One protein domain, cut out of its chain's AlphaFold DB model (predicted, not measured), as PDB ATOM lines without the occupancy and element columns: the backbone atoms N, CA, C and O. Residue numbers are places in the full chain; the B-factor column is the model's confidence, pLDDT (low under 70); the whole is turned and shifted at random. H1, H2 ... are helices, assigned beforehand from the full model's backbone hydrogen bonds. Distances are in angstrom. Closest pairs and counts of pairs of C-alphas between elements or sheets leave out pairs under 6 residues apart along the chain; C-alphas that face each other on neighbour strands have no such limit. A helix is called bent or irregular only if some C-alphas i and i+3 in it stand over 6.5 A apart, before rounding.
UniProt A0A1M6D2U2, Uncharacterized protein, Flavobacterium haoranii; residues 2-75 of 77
ATOM      1  N   GLU A   2     -20.279 -45.792  -1.702       79.44
ATOM      2  CA  GLU A   2     -20.550 -44.343  -1.849       79.44
ATOM      3  C   GLU A   2     -21.976 -43.993  -2.317       79.44
ATOM      4  O   GLU A   2     -22.577 -43.044  -1.818       79.44
ATOM      5  N   THR A   3     -22.565 -44.772  -3.229       90.62
ATOM      6  CA  THR A   3     -23.926 -44.517  -3.742       90.62
ATOM      7  C   THR A   3     -25.000 -44.620  -2.657       90.62
ATOM      8  O   THR A   3     -25.919 -43.806  -2.630       90.62
ATOM      9  N   LEU A   4     -24.858 -45.580  -1.737       93.88
ATOM     10  CA  LEU A   4     -25.804 -45.788  -0.640       93.88
ATOM     11  C   LEU A   4     -25.698 -44.666   0.402       93.88
ATOM     12  O   LEU A   4     -26.717 -44.163   0.865       93.88
ATOM     13  N   LEU A   5     -24.473 -44.227   0.720       95.00
ATOM     14  CA  LEU A   5     -24.247 -43.083   1.610       95.00
ATOM     15  C   LEU A   5     -24.906 -41.815   1.059       95.00
ATOM     16  O   LEU A   5     -25.643 -41.143   1.773       95.00
ATOM     17  N   LYS A   6     -24.741 -41.547  -0.240       95.38
ATOM     18  CA  LYS A   6     -25.373 -40.396  -0.898       95.38
ATOM     19  C   LYS A   6     -26.906 -40.478  -0.902       95.38
ATOM     20  O   LYS A   6     -27.579 -39.457  -0.769       95.38
ATOM     21  N   GLN A   7     -27.476 -41.674  -1.059       95.62
ATOM     22  CA  GLN A   7     -28.927 -41.885  -0.962       95.62
ATOM     23  C   GLN A   7     -29.441 -41.589   0.452       95.62
ATOM     24  O   GLN A   7     -30.384 -40.813   0.601       95.62
ATOM     25  N   LEU A   8     -28.764 -42.114   1.477       96.44
ATOM     26  CA  LEU A   8     -29.088 -41.871   2.886       96.44
ATOM     27  C   LEU A   8     -28.993 -40.384   3.256       96.44
ATOM     28  O   LEU A   8     -29.856 -39.859   3.955       96.44
ATOM     29  N   GLU A   9     -27.974 -39.676   2.770       96.69
ATOM     30  CA  GLU A   9     -27.829 -38.233   2.990       96.69
ATOM     31  C   GLU A   9     -28.990 -37.432   2.387       96.69
ATOM     32  O   GLU A   9     -29.506 -36.503   3.022       96.69
ATOM     33  N   ASN A  10     -29.431 -37.801   1.182       96.38
ATOM     34  CA  ASN A  10     -30.574 -37.169   0.530       96.38
ATOM     35  C   ASN A  10     -31.876 -37.441   1.287       96.38
ATOM     36  O   ASN A  10     -32.658 -36.517   1.506       96.38
ATOM     37  N   GLU A  11     -32.086 -38.674   1.741       96.69
ATOM     38  CA  GLU A  11     -33.261 -39.050   2.525       96.69
ATOM     39  C   GLU A  11     -33.295 -38.314   3.871       96.69
ATOM     40  O   GLU A  11     -34.295 -37.678   4.213       96.69
ATOM     41  N   LEU A  12     -32.166 -38.255   4.585       96.69
ATOM     42  CA  LEU A  12     -32.032 -37.463   5.811       96.69
ATOM     43  C   LEU A  12     -32.330 -35.981   5.579       96.69
ATOM     44  O   LEU A  12     -32.918 -35.320   6.441       96.69
ATOM     45  N   LYS A  13     -31.911 -35.428   4.439       96.81
ATOM     46  CA  LYS A  13     -32.189 -34.037   4.078       96.81
ATOM     47  C   LYS A  13     -33.684 -33.812   3.847       96.81
ATOM     48  O   LYS A  13     -34.219 -32.828   4.364       96.81
ATOM     49  N   THR A  14     -34.349 -34.718   3.135       95.75
ATOM     50  CA  THR A  14     -35.799 -34.680   2.897       95.75
ATOM     51  C   THR A  14     -36.572 -34.773   4.209       95.75
ATOM     52  O   THR A  14     -37.323 -33.855   4.531       95.75
ATOM     53  N   LEU A  15     -36.272 -35.766   5.049       95.44
ATOM     54  CA  LEU A  15     -36.922 -35.951   6.352       95.44
ATOM     55  C   LEU A  15     -36.726 -34.743   7.280       95.44
ATOM     56  O   LEU A  15     -37.641 -34.316   7.987       95.44
ATOM     57  N   LYS A  16     -35.534 -34.129   7.276       96.31
ATOM     58  CA  LYS A  16     -35.279 -32.897   8.045       96.31
ATOM     59  C   LYS A  16     -36.125 -31.725   7.548       96.31
ATOM     60  O   LYS A  16     -36.570 -30.923   8.377       96.31
ATOM     61  N   LYS A  17     -36.322 -31.607   6.231       94.56
ATOM     62  CA  LYS A  17     -37.166 -30.574   5.622       94.56
ATOM     63  C   LYS A  17     -38.631 -30.792   6.001       94.56
ATOM     64  O   LYS A  17     -39.229 -29.879   6.565       94.56
ATOM     65  N   GLU A  18     -39.149 -32.000   5.802       93.19
ATOM     66  CA  GLU A  18     -40.526 -32.368   6.147       93.19
ATOM     67  C   GLU A  18     -40.808 -32.118   7.626       93.19
ATOM     68  O   GLU A  18     -41.720 -31.369   7.966       93.19
ATOM     69  N   ARG A  19     -39.946 -32.595   8.532       93.44
ATOM     70  CA  ARG A  19     -40.091 -32.350   9.976       93.44
ATOM     71  C   ARG A  19     -40.161 -30.858  10.319       93.44
ATOM     72  O   ARG A  19     -40.854 -30.464  11.259       93.44
ATOM     73  N   LYS A  20     -39.405 -30.012   9.613       93.56
ATOM     74  CA  LYS A  20     -39.427 -28.556   9.823       93.56
ATOM     75  C   LYS A  20     -40.748 -27.951   9.347       93.56
ATOM     76  O   LYS A  20     -41.281 -27.082  10.032       93.56
ATOM     77  N   GLU A  21     -41.271 -28.412   8.215       91.88
ATOM     78  CA  GLU A  21     -42.563 -27.985   7.668       91.88
ATOM     79  C   GLU A  21     -43.724 -28.444   8.557       91.88
ATOM     80  O   GLU A  21     -44.537 -27.612   8.960       91.88
ATOM     81  N   MET A  22     -43.721 -29.703   9.000       93.81
ATOM     82  CA  MET A  22     -44.682 -30.243   9.968       93.81
ATOM     83  C   MET A  22     -44.733 -29.403  11.246       93.81
ATOM     84  O   MET A  22     -45.798 -28.945  11.653       93.81
ATOM     85  N   ARG A  23     -43.573 -29.129  11.866       92.44
ATOM     86  CA  ARG A  23     -43.489 -28.286  13.075       92.44
ATOM     87  C   ARG A  23     -43.993 -26.866  12.841       92.44
ATOM     88  O   ARG A  23     -44.498 -26.235  13.766       92.44
ATOM     89  N   ARG A  24     -43.815 -26.341  11.627       91.56
ATOM     90  CA  ARG A  24     -44.242 -24.989  11.275       91.56
ATOM     91  C   ARG A  24     -45.757 -24.889  11.201       91.56
ATOM     92  O   ARG A  24     -46.259 -23.866  11.629       91.56
ATOM     93  N   ILE A  25     -46.467 -25.897  10.699       94.00
ATOM     94  CA  ILE A  25     -47.924 -25.818  10.493       94.00
ATOM     95  C   ILE A  25     -48.751 -26.529  11.578       94.00
ATOM     96  O   ILE A  25     -49.964 -26.344  11.629       94.00
ATOM     97  N   SER A  26     -48.119 -27.329  12.449       93.31
ATOM     98  CA  SER A  26     -48.822 -28.106  13.483       93.31
ATOM     99  C   SER A  26     -49.591 -27.220  14.470       93.31
ATOM    100  O   SER A  26     -50.699 -27.546  14.899       93.31
ATOM    101  N   THR A  27     -49.036 -26.055  14.804       93.12
ATOM    102  CA  THR A  27     -49.643 -25.094  15.738       93.12
ATOM    103  C   THR A  27     -50.606 -24.142  15.030       93.12
ATOM    104  O   THR A  27     -50.441 -23.852  13.848       93.12
ATOM    105  N   ASN A  28     -51.575 -23.580  15.760       92.56
ATOM    106  CA  ASN A  28     -52.504 -22.591  15.194       92.56
ATOM    107  C   ASN A  28     -51.745 -21.375  14.649       92.56
ATOM    108  O   ASN A  28     -51.869 -21.059  13.470       92.56
ATOM    109  N   LYS A  29     -50.867 -20.763  15.458       92.88
ATOM    110  CA  LYS A  29     -50.003 -19.642  15.038       92.88
ATOM    111  C   LYS A  29     -49.202 -19.966  13.775       92.88
ATOM    112  O   LYS A  29     -49.043 -19.121  12.898       92.88
ATOM    113  N   GLY A  30     -48.691 -21.188  13.701       94.50
ATOM    114  CA  GLY A  30     -47.966 -21.713  12.560       94.50
ATOM    115  C   GLY A  30     -48.798 -21.798  11.284       94.50
ATOM    116  O   GLY A  30     -48.392 -21.290  10.240       94.50
ATOM    117  N   PHE A  31     -49.994 -22.372  11.399       95.38
ATOM    118  CA  PHE A  31     -50.971 -22.457  10.320       95.38
ATOM    119  C   PHE A  31     -51.393 -21.068   9.819       95.38
ATOM    120  O   PHE A  31     -51.335 -20.813   8.620       95.38
ATOM    121  N   TYR A  32     -51.732 -20.136  10.720       94.50
ATOM    122  CA  TYR A  32     -52.073 -18.754  10.345       94.50
ATOM    123  C   TYR A  32     -50.913 -18.053   9.639       94.50
ATOM    124  O   TYR A  32     -51.112 -17.377   8.634       94.50
ATOM    125  N   LYS A  33     -49.683 -18.231  10.130       95.38
ATOM    126  CA  LYS A  33     -48.500 -17.661   9.482       95.38
ATOM    127  C   LYS A  33     -48.314 -18.198   8.061       95.38
ATOM    128  O   LYS A  33     -47.944 -17.428   7.181       95.38
ATOM    129  N   GLU A  34     -48.547 -19.491   7.839       95.62
ATOM    130  CA  GLU A  34     -48.518 -20.085   6.497       95.62
ATOM    131  C   GLU A  34     -49.608 -19.491   5.604       95.62
ATOM    132  O   GLU A  34     -49.316 -19.053   4.497       95.62
ATOM    133  N   TYR A  35     -50.834 -19.412   6.120       96.31
ATOM    134  CA  TYR A  35     -51.978 -18.824   5.435       96.31
ATOM    135  C   TYR A  35     -51.698 -17.389   4.976       96.31
ATOM    136  O   TYR A  35     -51.771 -17.102   3.787       96.31
ATOM    137  N   PHE A  36     -51.291 -16.493   5.879       95.88
ATOM    138  CA  PHE A  36     -51.026 -15.097   5.515       95.88
ATOM    139  C   PHE A  36     -49.822 -14.933   4.584       95.88
ATOM    140  O   PHE A  36     -49.794 -13.992   3.798       95.88
ATOM    141  N   LEU A  37     -48.841 -15.840   4.644       96.00
ATOM    142  CA  LEU A  37     -47.727 -15.842   3.697       96.00
ATOM    143  C   LEU A  37     -48.179 -16.239   2.285       96.00
ATOM    144  O   LEU A  37     -47.650 -15.709   1.316       96.00
ATOM    145  N   LEU A  38     -49.119 -17.179   2.171       96.00
ATOM    146  CA  LEU A  38     -49.608 -17.694   0.891       96.00
ATOM    147  C   LEU A  38     -50.776 -16.895   0.311       96.00
ATOM    148  O   LEU A  38     -51.067 -17.042  -0.874       96.00
ATOM    149  N   LEU A  39     -51.410 -16.044   1.115       95.69
ATOM    150  CA  LEU A  39     -52.553 -15.234   0.709       95.69
ATOM    151  C   LEU A  39     -52.291 -14.365  -0.539       95.69
ATOM    152  O   LEU A  39     -53.166 -14.317  -1.395       95.69
ATOM    153  N   PRO A  40     -51.113 -13.733  -0.726       96.88
ATOM    154  CA  PRO A  40     -50.816 -12.980  -1.950       96.88
ATOM    155  C   PRO A  40     -50.602 -13.849  -3.200       96.88
ATOM    156  O   PRO A  40     -50.430 -13.311  -4.289       96.88
ATOM    157  N   HIS A  41     -50.528 -15.173  -3.044       96.75
ATOM    158  CA  HIS A  41     -50.202 -16.124  -4.112       96.75
ATOM    159  C   HIS A  41     -51.405 -16.938  -4.602       96.75
ATOM    160  O   HIS A  41     -51.238 -17.763  -5.494       96.75
ATOM    161  N   HIS A  42     -52.586 -16.727  -4.023       95.56
ATOM    162  CA  HIS A  42     -53.825 -17.409  -4.395       95.56
ATOM    163  C   HIS A  42     -54.915 -16.372  -4.670       95.56
ATOM    164  O   HIS A  42     -54.846 -15.244  -4.176       95.56
ATOM    165  N   GLU A  43     -55.925 -16.745  -5.451       95.12
ATOM    166  CA  GLU A  43     -56.963 -15.809  -5.888       95.12
ATOM    167  C   GLU A  43     -57.925 -15.467  -4.751       95.12
ATOM    168  O   GLU A  43     -58.442 -14.349  -4.669       95.12
ATOM    169  N   THR A  44     -58.160 -16.421  -3.844       97.19
ATOM    170  CA  THR A  44     -59.102 -16.241  -2.738       97.19
ATOM    171  C   THR A  44     -58.542 -16.675  -1.387       97.19
ATOM    172  O   THR A  44     -57.653 -17.522  -1.257       97.19
ATOM    173  N   GLN A  45     -59.126 -16.102  -0.333       96.44
ATOM    174  CA  GLN A  45     -58.871 -16.508   1.047       96.44
ATOM    175  C   GLN A  45     -59.216 -17.986   1.275       96.44
ATOM    176  O   GLN A  45     -58.470 -18.704   1.932       96.44
ATOM    177  N   GLU A  46     -60.325 -18.457   0.706       97.44
ATOM    178  CA  GLU A  46     -60.758 -19.846   0.854       97.44
ATOM    179  C   GLU A  46     -59.824 -20.817   0.123       97.44
ATOM    180  O   GLU A  46     -59.462 -21.851   0.677       97.44
ATOM    181  N   GLU A  47     -59.344 -20.458  -1.067       97.56
ATOM    182  CA  GLU A  47     -58.325 -21.228  -1.784       97.56
ATOM    183  C   GLU A  47     -57.018 -21.311  -0.985       97.56
ATOM    184  O   GLU A  47     -56.479 -22.402  -0.786       97.56
ATOM    185  N   THR A  48     -56.551 -20.181  -0.441       97.81
ATOM    186  CA  THR A  48     -55.372 -20.143   0.438       97.81
ATOM    187  C   THR A  48     -55.564 -21.053   1.653       97.81
ATOM    188  O   THR A  48     -54.672 -21.819   2.021       97.81
ATOM    189  N   PHE A  49     -56.739 -20.996   2.285       97.44
ATOM    190  CA  PHE A  49     -57.087 -21.865   3.404       97.44
ATOM    191  C   PHE A  49     -57.052 -23.342   2.998       97.44
ATOM    192  O   PHE A  49     -56.389 -24.135   3.668       97.44
ATOM    193  N   ASN A  50     -57.708 -23.704   1.892       97.88
ATOM    194  CA  ASN A  50     -57.758 -25.074   1.389       97.88
ATOM    195  C   ASN A  50     -56.351 -25.594   1.084       97.88
ATOM    196  O   ASN A  50     -56.027 -26.721   1.454       97.88
ATOM    197  N   HIS A  51     -55.478 -24.763   0.508       97.38
ATOM    198  CA  HIS A  51     -54.080 -25.113   0.270       97.38
ATOM    199  C   HIS A  51     -53.352 -25.479   1.574       97.38
ATOM    200  O   HIS A  51     -52.732 -26.540   1.673       97.38
ATOM    201  N   VAL A  52     -53.441 -24.629   2.601       96.62
ATOM    202  CA  VAL A  52     -52.755 -24.864   3.884       96.62
ATOM    203  C   VAL A  52     -53.369 -26.044   4.646       96.62
ATOM    204  O   VAL A  52     -52.637 -26.830   5.249       96.62
ATOM    205  N   ASN A  53     -54.693 -26.216   4.595       97.25
ATOM    206  CA  ASN A  53     -55.393 -27.316   5.260       97.25
ATOM    207  C   ASN A  53     -55.104 -28.668   4.584       97.25
ATOM    208  O   ASN A  53     -54.880 -29.660   5.273       97.25
ATOM    209  N   ASN A  54     -54.996 -28.694   3.251       97.19
ATOM    210  CA  ASN A  54     -54.562 -29.872   2.494       97.19
ATOM    211  C   ASN A  54     -53.096 -30.212   2.773       97.19
ATOM    212  O   ASN A  54     -52.760 -31.376   2.971       97.19
ATOM    213  N   LYS A  55     -52.223 -29.201   2.857       95.25
ATOM    214  CA  LYS A  55     -50.830 -29.393   3.276       95.25
ATOM    215  C   LYS A  55     -50.754 -29.992   4.681       95.25
ATOM    216  O   LYS A  55     -49.967 -30.899   4.914       95.25
ATOM    217  N   TYR A  56     -51.594 -29.537   5.612       97.06
ATOM    218  CA  TYR A  56     -51.704 -30.151   6.936       97.06
ATOM    219  C   TYR A  56     -52.157 -31.615   6.846       97.06
ATOM    220  O   TYR A  56     -51.495 -32.489   7.404       97.06
ATOM    221  N   PHE A  57     -53.212 -31.905   6.083       97.00
ATOM    222  CA  PHE A  57     -53.693 -33.272   5.876       97.00
ATOM    223  C   PHE A  57     -52.608 -34.212   5.341       97.00
ATOM    224  O   PHE A  57     -52.452 -35.315   5.855       97.00
ATOM    225  N   GLN A  58     -51.794 -33.761   4.383       95.50
ATOM    226  CA  GLN A  58     -50.686 -34.554   3.839       95.50
ATOM    227  C   GLN A  58     -49.665 -34.985   4.901       95.50
ATOM    228  O   GLN A  58     -49.081 -36.058   4.779       95.50
ATOM    229  N   TYR A  59     -49.450 -34.177   5.941       94.19
ATOM    230  CA  TYR A  59     -48.490 -34.490   6.998       94.19
ATOM    231  C   TYR A  59     -49.091 -35.238   8.193       94.19
ATOM    232  O   TYR A  59     -48.372 -35.985   8.853       94.19
ATOM    233  N   PHE A  60     -50.364 -35.000   8.516       95.19
ATOM    234  CA  PHE A  60     -50.978 -35.481   9.762       95.19
ATOM    235  C   PHE A  60     -52.094 -36.512   9.547       95.19
ATOM    236  O   PHE A  60     -52.520 -37.140  10.509       95.19
ATOM    237  N   GLY A  61     -52.554 -36.716   8.308       95.88
ATOM    238  CA  GLY A  61     -53.621 -37.667   7.969       95.88
ATOM    239  C   GLY A  61     -55.034 -37.203   8.341       95.88
ATOM    240  O   GLY A  61     -55.995 -37.936   8.130       95.88
ATOM    241  N   GLU A  62     -55.176 -35.986   8.865       95.12
ATOM    242  CA  GLU A  62     -56.447 -35.375   9.251       95.12
ATOM    243  C   GLU A  62     -56.463 -33.883   8.898       95.12
ATOM    244  O   GLU A  62     -55.415 -33.247   8.785       95.12
ATOM    245  N   LEU A  63     -57.654 -33.315   8.693       95.69
ATOM    246  CA  LEU A  63     -57.801 -31.878   8.455       95.69
ATOM    247  C   LEU A  63     -57.686 -31.123   9.779       95.69
ATOM    248  O   LEU A  63     -58.301 -31.508  10.770       95.69
ATOM    249  N   LYS A  64     -56.951 -30.005   9.791       94.69
ATOM    250  CA  LYS A  64     -56.818 -29.182  11.003       94.69
ATOM    251  C   LYS A  64     -58.116 -28.459  11.343       94.69
ATOM    252  O   LYS A  64     -58.478 -28.332  12.510       94.69
ATOM    253  N   TYR A  65     -58.787 -27.954  10.315       95.69
ATOM    254  CA  TYR A  65     -60.086 -27.309  10.423       95.69
ATOM    255  C   TYR A  65     -61.066 -28.010   9.494       95.69
ATOM    256  O   TYR A  65     -60.700 -28.407   8.388       95.69
ATOM    257  N   LYS A  66     -62.320 -28.122   9.930       95.69
ATOM    258  CA  LYS A  66     -63.391 -28.720   9.130       95.69
ATOM    259  C   LYS A  66     -63.623 -27.962   7.818       95.69
ATOM    260  O   LYS A  66     -63.800 -28.578   6.776       95.69
ATOM    261  N   ASP A  67     -63.640 -26.636   7.892       95.69
ATOM    262  CA  ASP A  67     -63.942 -25.735   6.783       95.69
ATOM    263  C   ASP A  67     -63.370 -24.330   7.046       95.69
ATOM    264  O   ASP A  67     -62.878 -24.019   8.141       95.69
ATOM    265  N   PHE A  68     -63.435 -23.469   6.027       95.31
ATOM    266  CA  PHE A  68     -62.928 -22.099   6.098       95.31
ATOM    267  C   PHE A  68     -63.653 -21.261   7.162       95.31
ATOM    268  O   PHE A  68     -63.057 -20.391   7.802       95.31
ATOM    269  N   GLN A  69     -64.938 -21.532   7.402       94.56
ATOM    270  CA  GLN A  69     -65.707 -20.823   8.419       94.56
ATOM    271  C   GLN A  69     -65.200 -21.147   9.832       94.56
ATOM    272  O   GLN A  69     -64.967 -20.232  10.620       94.56
ATOM    273  N   SER A  70     -64.939 -22.424  10.120       92.88
ATOM    274  CA  SER A  70     -64.367 -22.901  11.385       92.88
ATOM    275  C   SER A  70     -62.991 -22.284  11.650       92.88
ATOM    276  O   SER A  70     -62.691 -21.874  12.774       92.88
ATOM    277  N   PHE A  71     -62.166 -22.157  10.606       93.38
ATOM    278  CA  PHE A  71     -60.865 -21.486  10.672       93.38
ATOM    279  C   PHE A  71     -60.977 -20.003  11.055       93.38
ATOM    280  O   PHE A  71     -60.227 -19.531  11.914       93.38
ATOM    281  N   LYS A  72     -61.932 -19.273  10.463       91.50
ATOM    282  CA  LYS A  72     -62.176 -17.858  10.788       91.50
ATOM    283  C   LYS A  72     -62.680 -17.676  12.218       91.50
ATOM    284  O   LYS A  72     -62.195 -16.799  12.923       91.50
ATOM    285  N   THR A  73     -63.619 -18.510  12.666       88.94
ATOM    286  CA  THR A  73     -64.178 -18.412  14.025       88.94
ATOM    287  C   THR A  73     -63.140 -18.738  15.098       88.94
ATOM    288  O   THR A  73     -63.131 -18.097  16.144       88.94
ATOM    289  N   SER A  74     -62.206 -19.650  14.814       80.25
ATOM    290  CA  SER A  74     -61.091 -19.985  15.718       80.25
ATOM    291  C   SER A  74     -60.128 -18.814  15.980       80.25
ATOM    292  O   SER A  74     -59.327 -18.885  16.907       80.25
ATOM    293  N   ASN A  75     -60.198 -17.744  15.176       66.62
ATOM    294  CA  ASN A  75     -59.383 -16.534  15.309       66.62
ATOM    295  C   ASN A  75     -60.086 -15.397  16.082       66.62
ATOM    296  O   ASN A  75     -59.455 -14.379  16.348       66.62
TER     297      ASN A  75
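AT A GLANCE: This is residues 2 to 75 of the 77 residues of an uncharacterized protein of Flavobacterium haoranii (UniProt A0A1M6D2U2). What shape do these atoms make? The long helix H1 sticks out as an arm, with residues 2 to 17 free, from a small compact body where H2 and H3 make a V and short H4 packs near the start of H3. What is it built of? The printed part has 74 residues with four named helices, H1 to H4 along the chain, and no named strand: all helix. How large is it? It is loose, with a radius of gyration of the C-alphas of 15.2 A, and spans 52 by 23 by 17 A, the arm making the length.

HOW THE PARTS SIT: What does the first helix touch? H1, residues 2 to 25, touches H2, residues 28 to 41, only at the corner, about perpendicular at 81 degrees; the closest C-alphas, of Ile 25 and Phe 31, are 4.5 A apart. With residues 22 to 25 alone it only just touches H3, residues 45 to 60, with 3 pairs of C-alphas within 8 A, the closest those of Met 22 and Tyr 59 at 6.4 A, at a steep tilt of 51 degrees, opposite ways. What follows? H2 and H3 touch at a steep tilt of 50 degrees, opposite ways; their closest C-alphas, of Leu 39 and Thr 48, are 5.7 A apart. H3, the hub, only just touches H4, residues 68 to 73, with 3 pairs of C-alphas within 8 A, the closest those of Glu 46 and Phe 68 at 6.1 A, about perpendicular at 85 degrees. H4 is apart from H1 and H2. Are the helix backbones whole? Every O i to N i+4 pair is within hydrogen-bond range in H1, H3 and H4, and 8 of 10 in H2.

IN THESE COORDINATES: Where does H1 run? It goes from C-alpha 2 at (-20.550, -44.343, -1.849) to C-alpha 25, 35.3 A. And the others? H2 measures 20.5 A and is irregular, with C-alphas 37 and 40 7.0 A apart; H3 measures 22.3 A. H4 measures 8.8 A and ends at C-alpha 73, (-64.178, -18.412, 14.025).

THE WHOLE: How far does it reach? The two C-alphas farthest apart, of Glu 2 and Thr 73, are 53.2 A apart. Are there cuts or long links? The printed part has no cut; the links H1 to H2 and H2 to H3 are tight, and H3 to H4 is short. Where is confidence low? Mean pLDDT of the printed part is 94.4, and residue 75 is under 70.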